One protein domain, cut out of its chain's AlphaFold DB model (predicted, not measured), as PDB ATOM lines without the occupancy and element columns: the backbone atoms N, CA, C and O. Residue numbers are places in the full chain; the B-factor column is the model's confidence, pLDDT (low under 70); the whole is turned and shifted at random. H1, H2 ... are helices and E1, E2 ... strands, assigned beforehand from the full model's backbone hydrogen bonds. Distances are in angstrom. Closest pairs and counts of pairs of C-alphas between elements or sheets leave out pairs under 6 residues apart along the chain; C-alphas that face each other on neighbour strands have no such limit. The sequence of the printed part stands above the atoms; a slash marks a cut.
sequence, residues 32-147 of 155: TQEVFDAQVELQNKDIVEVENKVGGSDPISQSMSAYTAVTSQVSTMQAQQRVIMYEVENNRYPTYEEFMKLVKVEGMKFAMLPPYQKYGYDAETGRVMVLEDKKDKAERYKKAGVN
ATOM      1  N   THR A  32      14.453  -8.771   7.639       81.75
ATOM      2  CA  THR A  32      15.056  -7.628   6.956       81.75
ATOM      3  C   THR A  32      16.365  -8.029   6.278       81.75
ATOM      4  O   THR A  32      16.987  -9.031   6.636       81.75
ATOM      5  N   GLN A  33      16.761  -7.261   5.268       83.00
ATOM      6  CA  GLN A  33      18.061  -7.353   4.592       83.00
ATOM      7  C   GLN A  33      18.840  -6.036   4.698       83.00
ATOM      8  O   GLN A  33      19.851  -5.850   4.025       83.00
ATOM      9  N   GLU A  34      18.338  -5.103   5.504       85.56
ATOM     10  CA  GLU A  34      18.956  -3.805   5.721       85.56
ATOM     11  C   GLU A  34      20.031  -3.931   6.799       85.56
ATOM     12  O   GLU A  34      19.752  -4.329   7.933       85.56
ATOM     13  N   VAL A  35      21.260  -3.593   6.422       86.69
ATOM     14  CA  VAL A  35      22.410  -3.483   7.316       86.69
ATOM     15  C   VAL A  35      23.063  -2.138   7.042       86.69
ATOM     16  O   VAL A  35      23.147  -1.722   5.888       86.69
ATOM     17  N   PHE A  36      23.480  -1.456   8.100       88.94
ATOM     18  CA  PHE A  36      24.098  -0.138   8.055       88.94
ATOM     19  C   PHE A  36      25.605  -0.250   8.277       88.94
ATOM     20  O   PHE A  36      26.093  -1.238   8.825       88.94
ATOM     21  N   ASP A  37      26.348   0.766   7.854       88.88
ATOM     22  CA  ASP A  37      27.774   0.862   8.148       88.88
ATOM     23  C   ASP A  37      27.961   1.273   9.616       88.88
ATOM     24  O   ASP A  37      27.535   2.354  10.032       88.88
ATOM     25  N   ALA A  38      28.578   0.401  10.415       85.81
ATOM     26  CA  ALA A  38      28.771   0.649  11.836       85.81
ATOM     27  C   ALA A  38      29.682   1.854  12.094       85.81
ATOM     28  O   ALA A  38      29.435   2.608  13.030       85.81
ATOM     29  N   GLN A  39      30.690   2.083  11.251       82.06
ATOM     30  CA  GLN A  39      31.647   3.175  11.435       82.06
ATOM     31  C   GLN A  39      30.984   4.538  11.236       82.06
ATOM     32  O   GLN A  39      31.285   5.491  11.951       82.06
ATOM     33  N   VAL A  40      30.045   4.633  10.292       84.25
ATOM     34  CA  VAL A  40      29.272   5.859  10.049       84.25
ATOM     35  C   VAL A  40      28.288   6.111  11.189       84.25
ATOM     36  O   VAL A  40      28.145   7.237  11.657       84.25
ATOM     37  N   GLU A  41      27.626   5.062  11.665       80.06
ATOM     38  CA  GLU A  41      26.579   5.181  12.678       80.06
ATOM     39  C   GLU A  41      27.138   5.433  14.084       80.06
ATOM     40  O   GLU A  41      26.572   6.217  14.843       80.06
ATOM     41  N   LEU A  42      28.294   4.855  14.417       81.00
ATOM     42  CA  LEU A  42      28.975   5.079  15.697       81.00
ATOM     43  C   LEU A  42      29.577   6.488  15.834       81.00
ATOM     44  O   LEU A  42      29.926   6.896  16.942       81.00
ATOM     45  N   GLN A  43      29.669   7.274  14.752       82.25
ATOM     46  CA  GLN A  43      30.010   8.704  14.857       82.25
ATOM     47  C   GLN A  43      28.922   9.501  15.583       82.25
ATOM     48  O   GLN A  43      29.191  10.577  16.130       82.25
ATOM     49  N   ASN A  44      27.692   8.989  15.598       79.75
ATOM     50  CA  ASN A  44      26.596   9.617  16.298       79.75
ATOM     51  C   ASN A  44      26.626   9.225  17.783       79.75
ATOM     52  O   ASN A  44      26.531   8.052  18.131       79.75
ATOM     53  N   LYS A  45      26.726  10.216  18.678       73.81
ATOM     54  CA  LYS A  45      26.870   9.989  20.132       73.81
ATOM     55  C   LYS A  45      25.656   9.309  20.778       73.81
ATOM     56  O   LYS A  45      25.775   8.794  21.888       73.81
ATOM     57  N   ASP A  46      24.515   9.327  20.096       77.44
ATOM     58  CA  ASP A  46      23.257   8.743  20.568       77.44
ATOM     59  C   ASP A  46      23.129   7.245  20.228       77.44
ATOM     60  O   ASP A  46      22.257   6.561  20.774       77.44
ATOM     61  N   ILE A  47      24.008   6.723  19.363       79.31
ATOM     62  CA  ILE A  47      24.017   5.325  18.926       79.31
ATOM     63  C   ILE A  47      25.051   4.545  19.733       79.31
ATOM     64  O   ILE A  47      26.212   4.935  19.839       79.31
ATOM     65  N   VAL A  48      24.633   3.413  20.293       81.94
ATOM     66  CA  VAL A  48      25.523   2.492  21.007       81.94
ATOM     67  C   VAL A  48      25.431   1.084  20.448       81.94
ATOM     68  O   VAL A  48      24.374   0.654  19.988       81.94
ATOM     69  N   GLU A  49      26.530   0.341  20.537       80.19
ATOM     70  CA  GLU A  49      26.491  -1.107  20.360       80.19
ATOM     71  C   GLU A  49      25.669  -1.730  21.498       80.19
ATOM     72  O   GLU A  49      25.887  -1.452  22.683       80.19
ATOM     73  N   VAL A  50      24.685  -2.551  21.135       75.75
ATOM     74  CA  VAL A  50      23.855  -3.275  22.094       75.75
ATOM     75  C   VAL A  50      24.622  -4.489  22.582       75.75
ATOM     76  O   VAL A  50      24.834  -5.451  21.844       75.75
ATOM     77  N   GLU A  51      24.946  -4.508  23.870       65.69
ATOM     78  CA  GLU A  51      25.186  -5.774  24.549       65.69
ATOM     79  C   GLU A  51      23.843  -6.508  24.626       65.69
ATOM     80  O   GLU A  51      22.895  -5.969  25.195       65.69
ATOM     81  N   ASN A  52      23.746  -7.711  24.041       58.34
ATOM     82  CA  ASN A  52      22.560  -8.589  24.035       58.34
ATOM     83  C   ASN A  52      22.173  -9.051  25.462       58.34
ATOM     84  O   ASN A  52      22.192 -10.235  25.795       58.34
ATOM     85  N   LYS A  53      21.854  -8.105  26.341       55.31
ATOM     86  CA  LYS A  53      21.407  -8.310  27.710       55.31
ATOM     87  C   LYS A  53      19.886  -8.304  27.713       55.31
ATOM     88  O   LYS A  53      19.247  -7.394  27.188       55.31
ATOM     89  N   VAL A  54      19.307  -9.336  28.316       57.56
ATOM     90  CA  VAL A  54      17.866  -9.408  28.558       57.56
ATOM     91  C   VAL A  54      17.515  -8.332  29.583       57.56
ATOM     92  O   VAL A  54      17.963  -8.394  30.726       57.56
ATOM     93  N   GLY A  55      16.765  -7.320  29.149       57.19
ATOM     94  CA  GLY A  55      16.305  -6.208  29.980       57.19
ATOM     95  C   GLY A  55      14.781  -6.166  30.093       57.19
ATOM     96  O   GLY A  55      14.072  -6.658  29.213       57.19
ATOM     97  N   GLY A  56      14.295  -5.573  31.180       52.66
ATOM     98  CA  GLY A  56      12.880  -5.443  31.535       52.66
ATOM     99  C   GLY A  56      12.604  -6.042  32.913       52.66
ATOM    100  O   GLY A  56      13.146  -7.087  33.258       52.66
ATOM    101  N   SER A  57      11.780  -5.398  33.731       57.31
ATOM    102  CA  SER A  57      11.370  -5.912  35.049       57.31
ATOM    103  C   SER A  57      10.041  -6.680  35.003       57.31
ATOM    104  O   SER A  57       9.781  -7.493  35.887       57.31
ATOM    105  N   ASP A  58       9.240  -6.493  33.945       57.84
ATOM    106  CA  ASP A  58       7.982  -7.214  33.712       57.84
ATOM    107  C   ASP A  58       8.182  -8.505  32.877       57.84
ATOM    108  O   ASP A  58       8.908  -8.470  31.875       57.84
ATOM    109  N   PRO A  59       7.523  -9.637  33.212       61.41
ATOM    110  CA  PRO A  59       7.690 -10.918  32.513       61.41
ATOM    111  C   PRO A  59       7.406 -10.885  31.002       61.41
ATOM    112  O   PRO A  59       8.039 -11.617  30.232       61.41
ATOM    113  N   ILE A  60       6.471 -10.049  30.541       72.25
ATOM    114  CA  ILE A  60       6.146  -9.945  29.112       72.25
ATOM    115  C   ILE A  60       7.261  -9.185  28.391       72.25
ATOM    116  O   ILE A  60       7.756  -9.646  27.360       72.25
ATOM    117  N   SER A  61       7.708  -8.065  28.956       69.75
ATOM    118  CA  SER A  61       8.816  -7.281  28.400       69.75
ATOM    119  C   SER A  61      10.127  -8.076  28.388       69.75
ATOM    120  O   SER A  61      10.834  -8.062  27.381       69.75
ATOM    121  N   GLN A  62      10.405  -8.847  29.446       72.31
ATOM    122  CA  GLN A  62      11.564  -9.746  29.523       72.31
ATOM    123  C   GLN A  62      11.530 -10.842  28.459       72.31
ATOM    124  O   GLN A  62      12.540 -11.120  27.817       72.31
ATOM    125  N   SER A  63      10.376 -11.478  28.247       73.44
ATOM    126  CA  SER A  63      10.271 -12.538  27.237       73.44
ATOM    127  C   SER A  63      10.452 -11.994  25.815       73.44
ATOM    128  O   SER A  63      11.106 -12.632  24.988       73.44
ATOM    129  N   MET A  64       9.952 -10.785  25.536       75.62
ATOM    130  CA  MET A  64      10.133 -10.118  24.245       75.62
ATOM    131  C   MET A  64      11.586  -9.683  24.006       75.62
ATOM    132  O   MET A  64      12.114  -9.871  22.904       75.62
ATOM    133  N   SER A  65      12.246  -9.115  25.020       75.69
ATOM    134  CA  SER A  65      13.651  -8.711  24.920       75.69
ATOM    135  C   SER A  65      14.564  -9.929  24.770       75.69
ATOM    136  O   SER A  65      15.437  -9.925  23.905       75.69
ATOM    137  N   ALA A  66      14.294 -11.017  25.501       79.06
ATOM    138  CA  ALA A  66      15.001 -12.285  25.349       79.06
ATOM    139  C   ALA A  66      14.833 -12.883  23.944       79.06
ATOM    140  O   ALA A  66      15.818 -13.277  23.324       79.06
ATOM    141  N   TYR A  67      13.610 -12.908  23.402       79.81
ATOM    142  CA  TYR A  67      13.376 -13.379  22.033       79.81
ATOM    143  C   TYR A  67      14.139 -12.539  21.002       79.81
ATOM    144  O   TYR A  67      14.767 -13.079  20.089       79.81
ATOM    145  N   THR A  68      14.123 -11.217  21.162       81.19
ATOM    146  CA  THR A  68      14.833 -10.294  20.266       81.19
ATOM    147  C   THR A  68      16.345 -10.513  20.332       81.19
ATOM    148  O   THR A  68      16.976 -10.637  19.289       81.19
ATOM    149  N   ALA A  69      16.917 -10.655  21.532       84.25
ATOM    150  CA  ALA A  69      18.341 -10.926  21.723       84.25
ATOM    151  C   ALA A  69      18.774 -12.268  21.105       84.25
ATOM    152  O   ALA A  69      19.801 -12.349  20.435       84.25
ATOM    153  N   VAL A  70      17.978 -13.327  21.280       84.19
ATOM    154  CA  VAL A  70      18.288 -14.644  20.697       84.19
ATOM    155  C   VAL A  70      18.204 -14.595  19.173       84.19
ATOM    156  O   VAL A  70      19.096 -15.080  18.478       84.19
ATOM    157  N   THR A  71      17.142 -14.006  18.626       83.81
ATOM    158  CA  THR A  71      16.953 -13.948  17.170       83.81
ATOM    159  C   THR A  71      17.957 -13.027  16.480       83.81
ATOM    160  O   THR A  71      18.420 -13.356  15.383       83.81
ATOM    161  N   SER A  72      18.352 -11.925  17.125       83.75
ATOM    162  CA  SER A  72      19.417 -11.051  16.634       83.75
ATOM    163  C   SER A  72      20.756 -11.786  16.623       83.75
ATOM    164  O   SER A  72      21.421 -11.798  15.592       83.75
ATOM    165  N   GLN A  73      21.103 -12.493  17.704       85.94
ATOM    166  CA  GLN A  73      22.345 -13.257  17.813       85.94
ATOM    167  C   GLN A  73      22.447 -14.364  16.758       85.94
ATOM    168  O   GLN A  73      23.498 -14.552  16.148       85.94
ATOM    169  N   VAL A  74      21.358 -15.092  16.507       86.94
ATOM    170  CA  VAL A  74      21.327 -16.110  15.444       86.94
ATOM    171  C   VAL A  74      21.539 -15.468  14.069       86.94
ATOM    172  O   VAL A  74      22.272 -16.011  13.241       86.94
ATOM    173  N   SER A  75      20.938 -14.299  13.833       85.94
ATOM    174  CA  SER A  75      21.065 -13.571  12.566       85.94
ATOM    175  C   SER A  75      22.486 -13.040  12.349       85.94
ATOM    176  O   SER A  75      23.050 -13.211  11.267       85.94
ATOM    177  N   THR A  76      23.098 -12.442  13.376       88.88
ATOM    178  CA  THR A  76      24.479 -11.943  13.296       88.88
ATOM    179  C   THR A  76      25.480 -13.084  13.155       88.88
ATOM    180  O   THR A  76      26.421 -12.957  12.380       88.88
ATOM    181  N   MET A  77      25.255 -14.231  13.803       89.75
ATOM    182  CA  MET A  77      26.119 -15.409  13.674       89.75
ATOM    183  C   MET A  77      26.146 -15.959  12.243       89.75
ATOM    184  O   MET A  77      27.222 -16.275  11.737       89.75
ATOM    185  N   GLN A  78      24.990 -16.047  11.574       89.06
ATOM    186  CA  GLN A  78      24.933 -16.461  10.166       89.06
ATOM    187  C   GLN A  78      25.779 -15.531   9.287       89.06
ATOM    188  O   GLN A  78      26.568 -16.002   8.468       89.06
ATOM    189  N   ALA A  79      25.632 -14.219   9.467       90.06
ATOM    190  CA  ALA A  79      26.393 -13.244   8.699       90.06
ATOM    191  C   ALA A  79      27.895 -13.288   9.035       90.06
ATOM    192  O   ALA A  79      28.724 -13.243   8.131       90.06
ATOM    193  N   GLN A  80      28.252 -13.479  10.309       91.25
ATOM    194  CA  GLN A  80      29.640 -13.622  10.749       91.25
ATOM    195  C   GLN A  80      30.316 -14.834  10.103       91.25
ATOM    196  O   GLN A  80      31.446 -14.733   9.638       91.25
ATOM    197  N   GLN A  81      29.621 -15.973  10.026       91.00
ATOM    198  CA  GLN A  81      30.137 -17.160   9.343       91.00
ATOM    199  C   GLN A  81      30.460 -16.863   7.876       91.00
ATOM    200  O   GLN A  81      31.508 -17.276   7.391       91.00
ATOM    201  N   ARG A  82      29.603 -16.108   7.179       89.50
ATOM    202  CA  ARG A  82      29.841 -15.706   5.784       89.50
ATOM    203  C   ARG A  82      31.031 -14.772   5.638       89.50
ATOM    204  O   ARG A  82      31.834 -14.969   4.733       89.50
ATOM    205  N   VAL A  83      31.175 -13.803   6.540       91.81
ATOM    206  CA  VAL A  83      32.339 -12.907   6.561       91.81
ATOM    207  C   VAL A  83      33.630 -13.701   6.753       91.81
ATOM    208  O   VAL A  83      34.583 -13.472   6.017       91.81
ATOM    209  N   ILE A  84      33.640 -14.678   7.662       92.06
ATOM    210  CA  ILE A  84      34.802 -15.550   7.888       92.06
ATOM    211  C   ILE A  84      35.101 -16.397   6.643       92.06
ATOM    212  O   ILE A  84      36.258 -16.522   6.257       92.06
ATOM    213  N   MET A  85      34.092 -16.968   5.976       92.38
ATOM    214  CA  MET A  85      34.322 -17.712   4.727       92.38
ATOM    215  C   MET A  85      34.904 -16.807   3.634       92.38
ATOM    216  O   MET A  85      35.866 -17.186   2.971       92.38
ATOM    217  N   TYR A  86      34.383 -15.586   3.499       92.00
ATOM    218  CA  TYR A  86      34.910 -14.600   2.559       92.00
ATOM    219  C   TYR A  86      36.361 -14.220   2.880       92.00
ATOM    220  O   TYR A  86      37.179 -14.099   1.968       92.00
ATOM    221  N   GLU A  87      36.687 -14.049   4.162       92.00
ATOM    222  CA  GLU A  87      38.048 -13.785   4.634       92.00
ATOM    223  C   GLU A  87      38.992 -14.933   4.280       92.00
ATOM    224  O   GLU A  87      40.064 -14.685   3.738       92.00
ATOM    225  N   VAL A  88      38.583 -16.181   4.516       93.38
ATOM    226  CA  VAL A  88      39.373 -17.371   4.169       93.38
ATOM    227  C   VAL A  88      39.623 -17.459   2.659       93.38
ATOM    228  O   VAL A  88      40.714 -17.842   2.240       93.38
ATOM    229  N   GLU A  89      38.647 -17.080   1.834       92.19
ATOM    230  CA  GLU A  89      38.774 -17.102   0.373       92.19
ATOM    231  C   GLU A  89      39.627 -15.948  -0.183       92.19
ATOM    232  O   GLU A  89      40.379 -16.142  -1.139       92.19
ATOM    233  N   ASN A  90      39.533 -14.750   0.403       92.00
ATOM    234  CA  ASN A  90      40.114 -13.519  -0.155       92.00
ATOM    235  C   ASN A  90      41.288 -12.944   0.658       92.00
ATOM    236  O   ASN A  90      41.888 -11.955   0.237       92.00
ATOM    237  N   ASN A  91      41.630 -13.542   1.803       91.75
ATOM    238  CA  ASN A  91      42.603 -13.053   2.794       91.75
ATOM    239  C   ASN A  91      42.314 -11.633   3.322       91.75
ATOM    240  O   ASN A  91      43.229 -10.911   3.716       91.75
ATOM    241  N   ARG A  92      41.048 -11.202   3.289       91.06
ATOM    242  CA  ARG A  92      40.598  -9.893   3.785       91.06
ATOM    243  C   ARG A  92      39.115  -9.915   4.132       91.06
ATOM    244  O   ARG A  92      38.349 -10.647   3.505       91.06
ATOM    245  N   TYR A  93      38.692  -9.039   5.036       91.12
ATOM    246  CA  TYR A  93      37.269  -8.806   5.275       91.12
ATOM    247  C   TYR A  93      36.591  -8.161   4.051       91.12
ATOM    248  O   TYR A  93      37.233  -7.412   3.296       91.12
ATOM    249  N   PRO A  94      35.297  -8.450   3.818       90.94
ATOM    250  CA  PRO A  94      34.537  -7.762   2.791       90.94
ATOM    251  C   PRO A  94      34.361  -6.292   3.180       90.94
ATOM    252  O   PRO A  94      34.114  -5.951   4.336       90.94
ATOM    253  N   THR A  95      34.458  -5.399   2.202       93.00
ATOM    254  CA  THR A  95      34.030  -4.003   2.373       93.00
ATOM    255  C   THR A  95      32.523  -3.936   2.641       93.00
ATOM    256  O   THR A  95      31.798  -4.894   2.367       93.00
ATOM    257  N   TYR A  96      32.010  -2.803   3.129       90.44
ATOM    258  CA  TYR A  96      30.566  -2.634   3.347       90.44
ATOM    259  C   TYR A  96      29.735  -2.928   2.084       90.44
ATOM    260  O   TYR A  96      28.737  -3.648   2.136       90.44
ATOM    261  N   GLU A  97      30.179  -2.449   0.918       90.81
ATOM    262  CA  GLU A  97      29.491  -2.703  -0.350       90.81
ATOM    263  C   GLU A  97      29.501  -4.184  -0.748       90.81
ATOM    264  O   GLU A  97      28.509  -4.700  -1.268       90.81
ATOM    265  N   GLU A  98      30.612  -4.881  -0.511       90.44
ATOM    266  CA  GLU A  98      30.736  -6.314  -0.784       90.44
ATOM    267  C   GLU A  98      29.897  -7.139   0.183       90.44
ATOM    268  O   GLU A  98      29.199  -8.054  -0.247       90.44
ATOM    269  N   PHE A  99      29.885  -6.774   1.462       91.44
ATOM    270  CA  PHE A  99      29.027  -7.402   2.452       91.44
ATOM    271  C   PHE A  99      27.548  -7.237   2.079       91.44
ATOM    272  O   PHE A  99      26.803  -8.215   2.044       91.44
ATOM    273  N   MET A 100      27.126  -6.038   1.670       91.00
ATOM    274  CA  MET A 100      25.761  -5.815   1.185       91.00
ATOM    275  C   MET A 100      25.444  -6.597  -0.095       91.00
ATOM    276  O   MET A 100      24.301  -7.027  -0.287       91.00
ATOM    277  N   LYS A 101      26.429  -6.826  -0.973       91.50
ATOM    278  CA  LYS A 101      26.269  -7.740  -2.115       91.50
ATOM    279  C   LYS A 101      26.081  -9.179  -1.645       91.50
ATOM    280  O   LYS A 101      25.161  -9.818  -2.140       91.50
ATOM    281  N   LEU A 102      26.860  -9.664  -0.676       89.06
ATOM    282  CA  LEU A 102      26.678 -10.998  -0.090       89.06
ATOM    283  C   LEU A 102      25.277 -11.143   0.517       89.06
ATOM    284  O   LEU A 102      24.579 -12.110   0.220       89.06
ATOM    285  N   VAL A 103      24.809 -10.141   1.272       89.56
ATOM    286  CA  VAL A 103      23.458 -10.141   1.862       89.56
ATOM    287  C   VAL A 103      22.378 -10.291   0.789       89.56
ATOM    288  O   VAL A 103      21.460 -11.100   0.941       89.56
ATOM    289  N   LYS A 104      22.495  -9.549  -0.317       89.25
ATOM    290  CA  LYS A 104      21.508  -9.562  -1.407       89.25
ATOM    291  C   LYS A 104      21.591 -10.811  -2.284       89.25
ATOM    292  O   LYS A 104      20.553 -11.389  -2.595       89.25
ATOM    293  N   VAL A 105      22.794 -11.213  -2.694       87.44
ATOM    294  CA  VAL A 105      23.026 -12.321  -3.637       87.44
ATOM    295  C   VAL A 105      22.748 -13.665  -2.978       87.44
ATOM    296  O   VAL A 105      22.077 -14.508  -3.564       87.44
ATOM    297  N   GLU A 106      23.218 -13.857  -1.749       83.06
ATOM    298  CA  GLU A 106      23.017 -15.109  -1.017       83.06
ATOM    299  C   GLU A 106      21.666 -15.154  -0.296       83.06
ATOM    300  O   GLU A 106      21.284 -16.182   0.262       83.06
ATOM    301  N   GLY A 107      20.930 -14.038  -0.306       82.06
ATOM    302  CA  GLY A 107      19.631 -13.930   0.337       82.06
ATOM    303  C   GLY A 107      19.715 -14.085   1.851       82.06
ATOM    304  O   GLY A 107      18.812 -14.686   2.438       82.06
ATOM    305  N   MET A 108      20.771 -13.559   2.485       86.56
ATOM    306  CA  MET A 108      20.853 -13.510   3.944       86.56
ATOM    307  C   MET A 108      19.663 -12.724   4.488       86.56
ATOM    308  O   MET A 108      19.236 -11.719   3.909       86.56
ATOM    309  N   LYS A 109      19.090 -13.218   5.585       84.69
ATOM    310  CA  LYS A 109      17.909 -12.631   6.211       84.69
ATOM    311  C   LYS A 109      18.184 -12.434   7.683       84.69
ATOM    312  O   LYS A 109      18.509 -13.383   8.386       84.69
ATOM    313  N   PHE A 110      17.975 -11.213   8.139       86.88
ATOM    314  CA  PHE A 110      18.100 -10.851   9.533       86.88
ATOM    315  C   PHE A 110      16.720 -10.780  10.176       86.88
ATOM    316  O   PHE A 110      15.747 -10.370   9.539       86.88
ATOM    317  N   ALA A 111      16.609 -11.177  11.441       85.06
ATOM    318  CA  ALA A 111      15.389 -10.971  12.210       85.06
ATOM    319  C   ALA A 111      15.084  -9.473  12.307       85.06
ATOM    320  O   ALA A 111      15.990  -8.677  12.556       85.06
ATOM    321  N   MET A 112      13.828  -9.075  12.101       82.00
ATOM    322  CA  MET A 112      13.477  -7.665  12.204       82.00
ATOM    323  C   MET A 112      13.593  -7.197  13.653       82.00
ATOM    324  O   MET A 112      12.922  -7.719  14.544       82.00
ATOM    325  N   LEU A 113      14.461  -6.212  13.862       83.19
ATOM    326  CA  LEU A 113      14.709  -5.613  15.162       83.19
ATOM    327  C   LEU A 113      13.603  -4.601  15.519       83.19
ATOM    328  O   LEU A 113      12.856  -4.147  14.642       83.19
ATOM    329  N   PRO A 114      13.468  -4.242  16.808       81.00
ATOM    330  CA  PRO A 114      12.703  -3.079  17.233       81.00
ATOM    331  C   PRO A 114      13.101  -1.822  16.442       81.00
ATOM    332  O   PRO A 114      14.250  -1.699  16.038       81.00
ATOM    333  N   PRO A 115      12.193  -0.849  16.248       79.12
ATOM    334  CA  PRO A 115      12.431   0.289  15.351       79.12
ATOM    335  C   PRO A 115      13.579   1.219  15.776       79.12
ATOM    336  O   PRO A 115      14.065   1.975  14.946       79.12
ATOM    337  N   TYR A 116      13.996   1.163  17.043       82.00
ATOM    338  CA  TYR A 116      15.132   1.910  17.597       82.00
ATOM    339  C   TYR A 116      16.464   1.138  17.485       82.00
ATOM    340  O   TYR A 116      17.501   1.621  17.933       82.00
ATOM    341  N   GLN A 117      16.439  -0.075  16.925       86.44
ATOM    342  CA  GLN A 117      17.596  -0.945  16.734       86.44
ATOM    343  C   GLN A 117      17.831  -1.229  15.249       86.44
ATOM    344  O   GLN A 117      16.895  -1.377  14.463       86.44
ATOM    345  N   LYS A 118      19.102  -1.349  14.869       89.38
ATOM    346  CA  LYS A 118      19.543  -1.631  13.500       89.38
ATOM    347  C   LYS A 118      20.771  -2.533  13.487       89.38
ATOM    348  O   LYS A 118      21.535  -2.548  14.445       89.38
ATOM    349  N   TYR A 119      20.971  -3.288  12.411       90.50
ATOM    350  CA  TYR A 119      22.207  -4.052  12.231       90.50
ATOM    351  C   TYR A 119      23.308  -3.141  11.695       90.50
ATOM    352  O   TYR A 119      23.073  -2.387  10.753       90.50
ATOM    353  N   GLY A 120      24.498  -3.238  12.279       90.81
ATOM    354  CA  GLY A 120      25.712  -2.566  11.837       90.81
ATOM    355  C   GLY A 120      26.748  -3.579  11.360       90.81
ATOM    356  O   GLY A 120      26.969  -4.591  12.026       90.81
ATOM    357  N   TYR A 121      27.386  -3.308  10.228       92.19
ATOM    358  CA  TYR A 121      28.566  -4.030   9.762       92.19
ATOM    359  C   TYR A 121      29.803  -3.146   9.895       92.19
ATOM    360  O   TYR A 121      29.812  -2.019   9.405       92.19
ATOM    361  N   ASP A 122      30.838  -3.670  10.539       90.75
ATOM    362  CA  ASP A 122      32.145  -3.033  10.642       90.75
ATOM    363  C   ASP A 122      33.128  -3.717   9.685       90.75
ATOM    364  O   ASP A 122      33.505  -4.871   9.887       90.75
ATOM    365  N   ALA A 123      33.544  -2.998   8.640       89.19
ATOM    366  CA  ALA A 123      34.464  -3.511   7.629       89.19
ATOM    367  C   ALA A 123      35.913  -3.654   8.131       89.19
ATOM    368  O   ALA A 123      36.672  -4.427   7.548       89.19
ATOM    369  N   GLU A 124      36.305  -2.940   9.193       86.69
ATOM    370  CA  GLU A 124      37.662  -3.027   9.748       86.69
ATOM    371  C   GLU A 124      37.845  -4.309  10.558       86.69
ATOM    372  O   GLU A 124      38.877  -4.972  10.463       86.69
ATOM    373  N   THR A 125      36.826  -4.670  11.344       86.62
ATOM    374  CA  THR A 125      36.862  -5.856  12.210       86.62
ATOM    375  C   THR A 125      36.114  -7.061  11.639       86.62
ATOM    376  O   THR A 125      36.186  -8.147  12.209       86.62
ATOM    377  N   GLY A 126      35.370  -6.886  10.543       86.19
ATOM    378  CA  GLY A 126      34.535  -7.927   9.945       86.19
ATOM    379  C   GLY A 126      33.367  -8.358  10.838       86.19
ATOM    380  O   GLY A 126      32.875  -9.482  10.707       86.19
ATOM    381  N   ARG A 127      32.945  -7.516  11.790       89.25
ATOM    382  CA  ARG A 127      31.910  -7.858  12.778       89.25
ATOM    383  C   ARG A 127      30.541  -7.348  12.363       89.25
ATOM    384  O   ARG A 127      30.391  -6.218  11.903       89.25
ATOM    385  N   VAL A 128      29.528  -8.178  12.598       88.38
ATOM    386  CA  VAL A 128      28.118  -7.792  12.476       88.38
ATOM    387  C   VAL A 128      27.533  -7.638  13.876       88.38
ATOM    388  O   VAL A 128      27.478  -8.600  14.641       88.38
ATOM    389  N   MET A 129      27.089  -6.431  14.208       88.06
ATOM    390  CA  MET A 129      26.596  -6.058  15.532       88.06
ATOM    391  C   MET A 129      25.208  -5.422  15.455       88.06
ATOM    392  O   MET A 129      24.719  -5.078  14.379       88.06
ATOM    393  N   VAL A 130      24.553  -5.279  16.604       88.25
ATOM    394  CA  VAL A 130      23.294  -4.541  16.718       88.25
ATOM    395  C   VAL A 130      23.599  -3.182  17.325       88.25
ATOM    396  O   VAL A 130      24.236  -3.091  18.369       88.25
ATOM    397  N   LEU A 131      23.135  -2.131  16.665       87.50
ATOM    398  CA  LEU A 131      23.233  -0.750  17.107       87.50
ATOM    399  C   LEU A 131      21.864  -0.298  17.622       87.50
ATOM    400  O   LEU A 131      20.842  -0.574  16.993       87.50
ATOM    401  N   GLU A 132      21.842   0.407  18.747       85.75
ATOM    402  CA  GLU A 132      20.643   0.993  19.349       85.75
ATOM    403  C   GLU A 132      20.775   2.507  19.419       85.75
ATOM    404  O   GLU A 132      21.769   3.030  19.920       85.75
ATOM    405  N   ASP A 133      19.739   3.199  18.952       85.75
ATOM    406  CA  ASP A 133      19.561   4.629  19.167       85.75
ATOM    407  C   ASP A 133      18.871   4.848  20.521       85.75
ATOM    408  O   ASP A 133      17.684   4.546  20.709       85.75
ATOM    409  N   LYS A 134      19.629   5.371  21.491       81.50
ATOM    410  CA  LYS A 134      19.120   5.620  22.846       81.50
ATOM    411  C   LYS A 134      18.052   6.704  22.873       81.50
ATOM    412  O   LYS A 134      17.124   6.629  23.681       81.50
ATOM    413  N   LYS A 135      18.174   7.711  22.009       82.31
ATOM    414  CA  LYS A 135      17.262   8.850  21.976       82.31
ATOM    415  C   LYS A 135      15.911   8.437  21.404       82.31
ATOM    416  O   LYS A 135      14.887   8.700  22.030       82.31
ATOM    417  N   ASP A 136      15.905   7.720  20.280       81.19
ATOM    418  CA  ASP A 136      14.670   7.199  19.677       81.19
ATOM    419  C   ASP A 136      13.965   6.207  20.618       81.19
ATOM    420  O   ASP A 136      12.742   6.243  20.774       81.19
ATOM    421  N   LYS A 137      14.728   5.368  21.335       79.31
ATOM    422  CA  LYS A 137      14.177   4.487  22.376       79.31
ATOM    423  C   LYS A 137      13.485   5.277  23.486       79.31
ATOM    424  O   LYS A 137      12.321   4.998  23.783       79.31
ATOM    425  N   ALA A 138      14.157   6.276  24.060       76.56
ATOM    426  CA  ALA A 138      13.609   7.098  25.138       76.56
ATOM    427  C   ALA A 138      12.352   7.871  24.697       76.56
ATOM    428  O   ALA A 138      11.349   7.894  25.412       76.56
ATOM    429  N   GLU A 139      12.352   8.450  23.493       80.44
ATOM    430  CA  GLU A 139      11.190   9.164  22.945       80.44
ATOM    431  C   GLU A 139       9.986   8.236  22.731       80.44
ATOM    432  O   GLU A 139       8.850   8.582  23.080       80.44
ATOM    433  N   ARG A 140      10.217   7.030  22.196       75.25
ATOM    434  CA  ARG A 140       9.162   6.025  22.004       75.25
ATOM    435  C   ARG A 140       8.611   5.511  23.320       75.25
ATOM    436  O   ARG A 140       7.399   5.337  23.423       75.25
ATOM    437  N   TYR A 141       9.475   5.281  24.302       74.69
ATOM    438  CA  TYR A 141       9.073   4.814  25.626       74.69
ATOM    439  C   TYR A 141       8.242   5.895  26.319       74.69
ATOM    440  O   TYR A 141       7.100   5.631  26.694       74.69
ATOM    441  N   LYS A 142       8.695   7.154  26.295       75.69
ATOM    442  CA  LYS A 142       7.923   8.297  26.796       75.69
ATOM    443  C   LYS A 142       6.551   8.419  26.131       75.69
ATOM    444  O   LYS A 142       5.551   8.629  26.813       75.69
ATOM    445  N   LYS A 143       6.468   8.258  24.804       74.31
ATOM    446  CA  LYS A 143       5.188   8.278  24.070       74.31
ATOM    447  C   LYS A 143       4.279   7.100  24.431       74.31
ATOM    448  O   LYS A 143       3.059   7.241  24.382       74.31
ATOM    449  N   ALA A 144       4.860   5.952  24.758       69.75
ATOM    450  CA  ALA A 144       4.135   4.762  25.184       69.75
ATOM    451  C   ALA A 144       3.715   4.805  26.664       69.75
ATOM    452  O   ALA A 144       3.012   3.898  27.097       69.75
ATOM    453  N   GLY A 145       4.110   5.839  27.421       64.94
ATOM    454  CA  GLY A 145       3.904   5.886  28.871       64.94
ATOM    455  C   GLY A 145       4.776   4.869  29.607       64.94
ATOM    456  O   GLY A 145       4.351   4.310  30.609       64.94
ATOM    457  N   VAL A 146       5.960   4.583  29.065       64.62
ATOM    458  CA  VAL A 146       6.935   3.625  29.583       64.62
ATOM    459  C   VAL A 146       8.208   4.396  29.963       64.62
ATOM    460  O   VAL A 146       8.649   5.283  29.232       64.62
ATOM    461  N   ASN A 147       8.777   4.100  31.122       63.56
ATOM    462  CA  ASN A 147      10.039   4.630  31.626       63.56
ATOM    463  C   ASN A 147      11.230   4.041  30.839       63.56
ATOM    464  O   ASN A 147      11.091   3.058  30.115       63.56
TER     465      ASN A 147
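AT A GLANCE: This is residues 32 to 147 of the 155 residues of an uncharacterized protein of Symmachiella macrocystis (UniProt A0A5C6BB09). A very long helix, H2, runs along a small three-stranded sheet, packing on it with residues 69 to 84 and extending past it at both ends. H3 folds back from one end of H2 to graze the sheet, H4 leads away from the end of E3, and short H1 lies beside the strands. The printed part has 116 residues, with four named helices and three named strands in the order H1, E1, H2, H3, E2, E3, H4; the sheet's order is E1, E3, E2, all antiparallel, and the class is mixed. The whole is compact, with a radius of gyration of the C-alphas of 15.3 A, yet elongated, spanning 50 by 28 by 20 A.

HOW THE PARTS SIT: Residues 36 to 37 make a short parallel pairing with residues 120 to 121 of E2, residues 117 to 122. H1, residues 38 to 41, is on the sheet at a height of 7.4 A, over none of the strands, but only just, as 2 of its C-alphas fall on E1, residues 47 to 49. E1 is an edge strand, antiparallel to E3, residues 127 to 133, at 140 degrees, with N 48 and O 132 2.9 A apart, within hydrogen-bond range. H2, residues 59 to 90, is over E3 at a height of 6.9 A, only just slantwise to the strands, at 30.4 degrees to E3 on the local plane; the closest C-alphas, of Thr 76 and Val 128, are 5.6 A apart. H2 and the sheet make two layers, a helix on one face of a sheet. H3, residues 96 to 105, is close to H2 but not clearly touching, about perpendicular at 79 degrees, with the C-alphas of Val 83 and Phe 99 closest at 7.6 A. H3 only grazes the sheet, with residues 96 to 100. E1, H2, H3 and E2 form a split strand-helix-strand unit, two strands running the same way with E3 between them, and its crossover is right-handed. E2 and E3 are a hairpin, with N 120 and O 129 2.8 A apart. H4, residues 134 to 144, only grazes the sheet, with residues 134 to 137, and is apart from H2. Every O i to N i+4 pair is within hydrogen-bond range in H2, H3 and H4; H1 is too short for such a pair.

IN THESE COORDINATES: H1 begins at C-alpha 38, (28.771, 0.649, 11.836). H2 measures 46.1 A, from C-alpha 59 at (7.690, -10.918, 32.513) to C-alpha 90 at (40.114, -13.519, -0.155). E3 measures 18.7 A, E2 15.9 A, H4 15.2 A and H3 14.1 A; H1 and E1 are shorter.

THE WHOLE: The C-alphas farthest apart, of Glu 89 and Gly 145, are 50.6 A apart. The printed part has no cut, and its long link is H3 to E2, 11 residues. The mean pLDDT of the printed part is 82.3; residues 51 to 59, 61 and 144 to 147 are under 70.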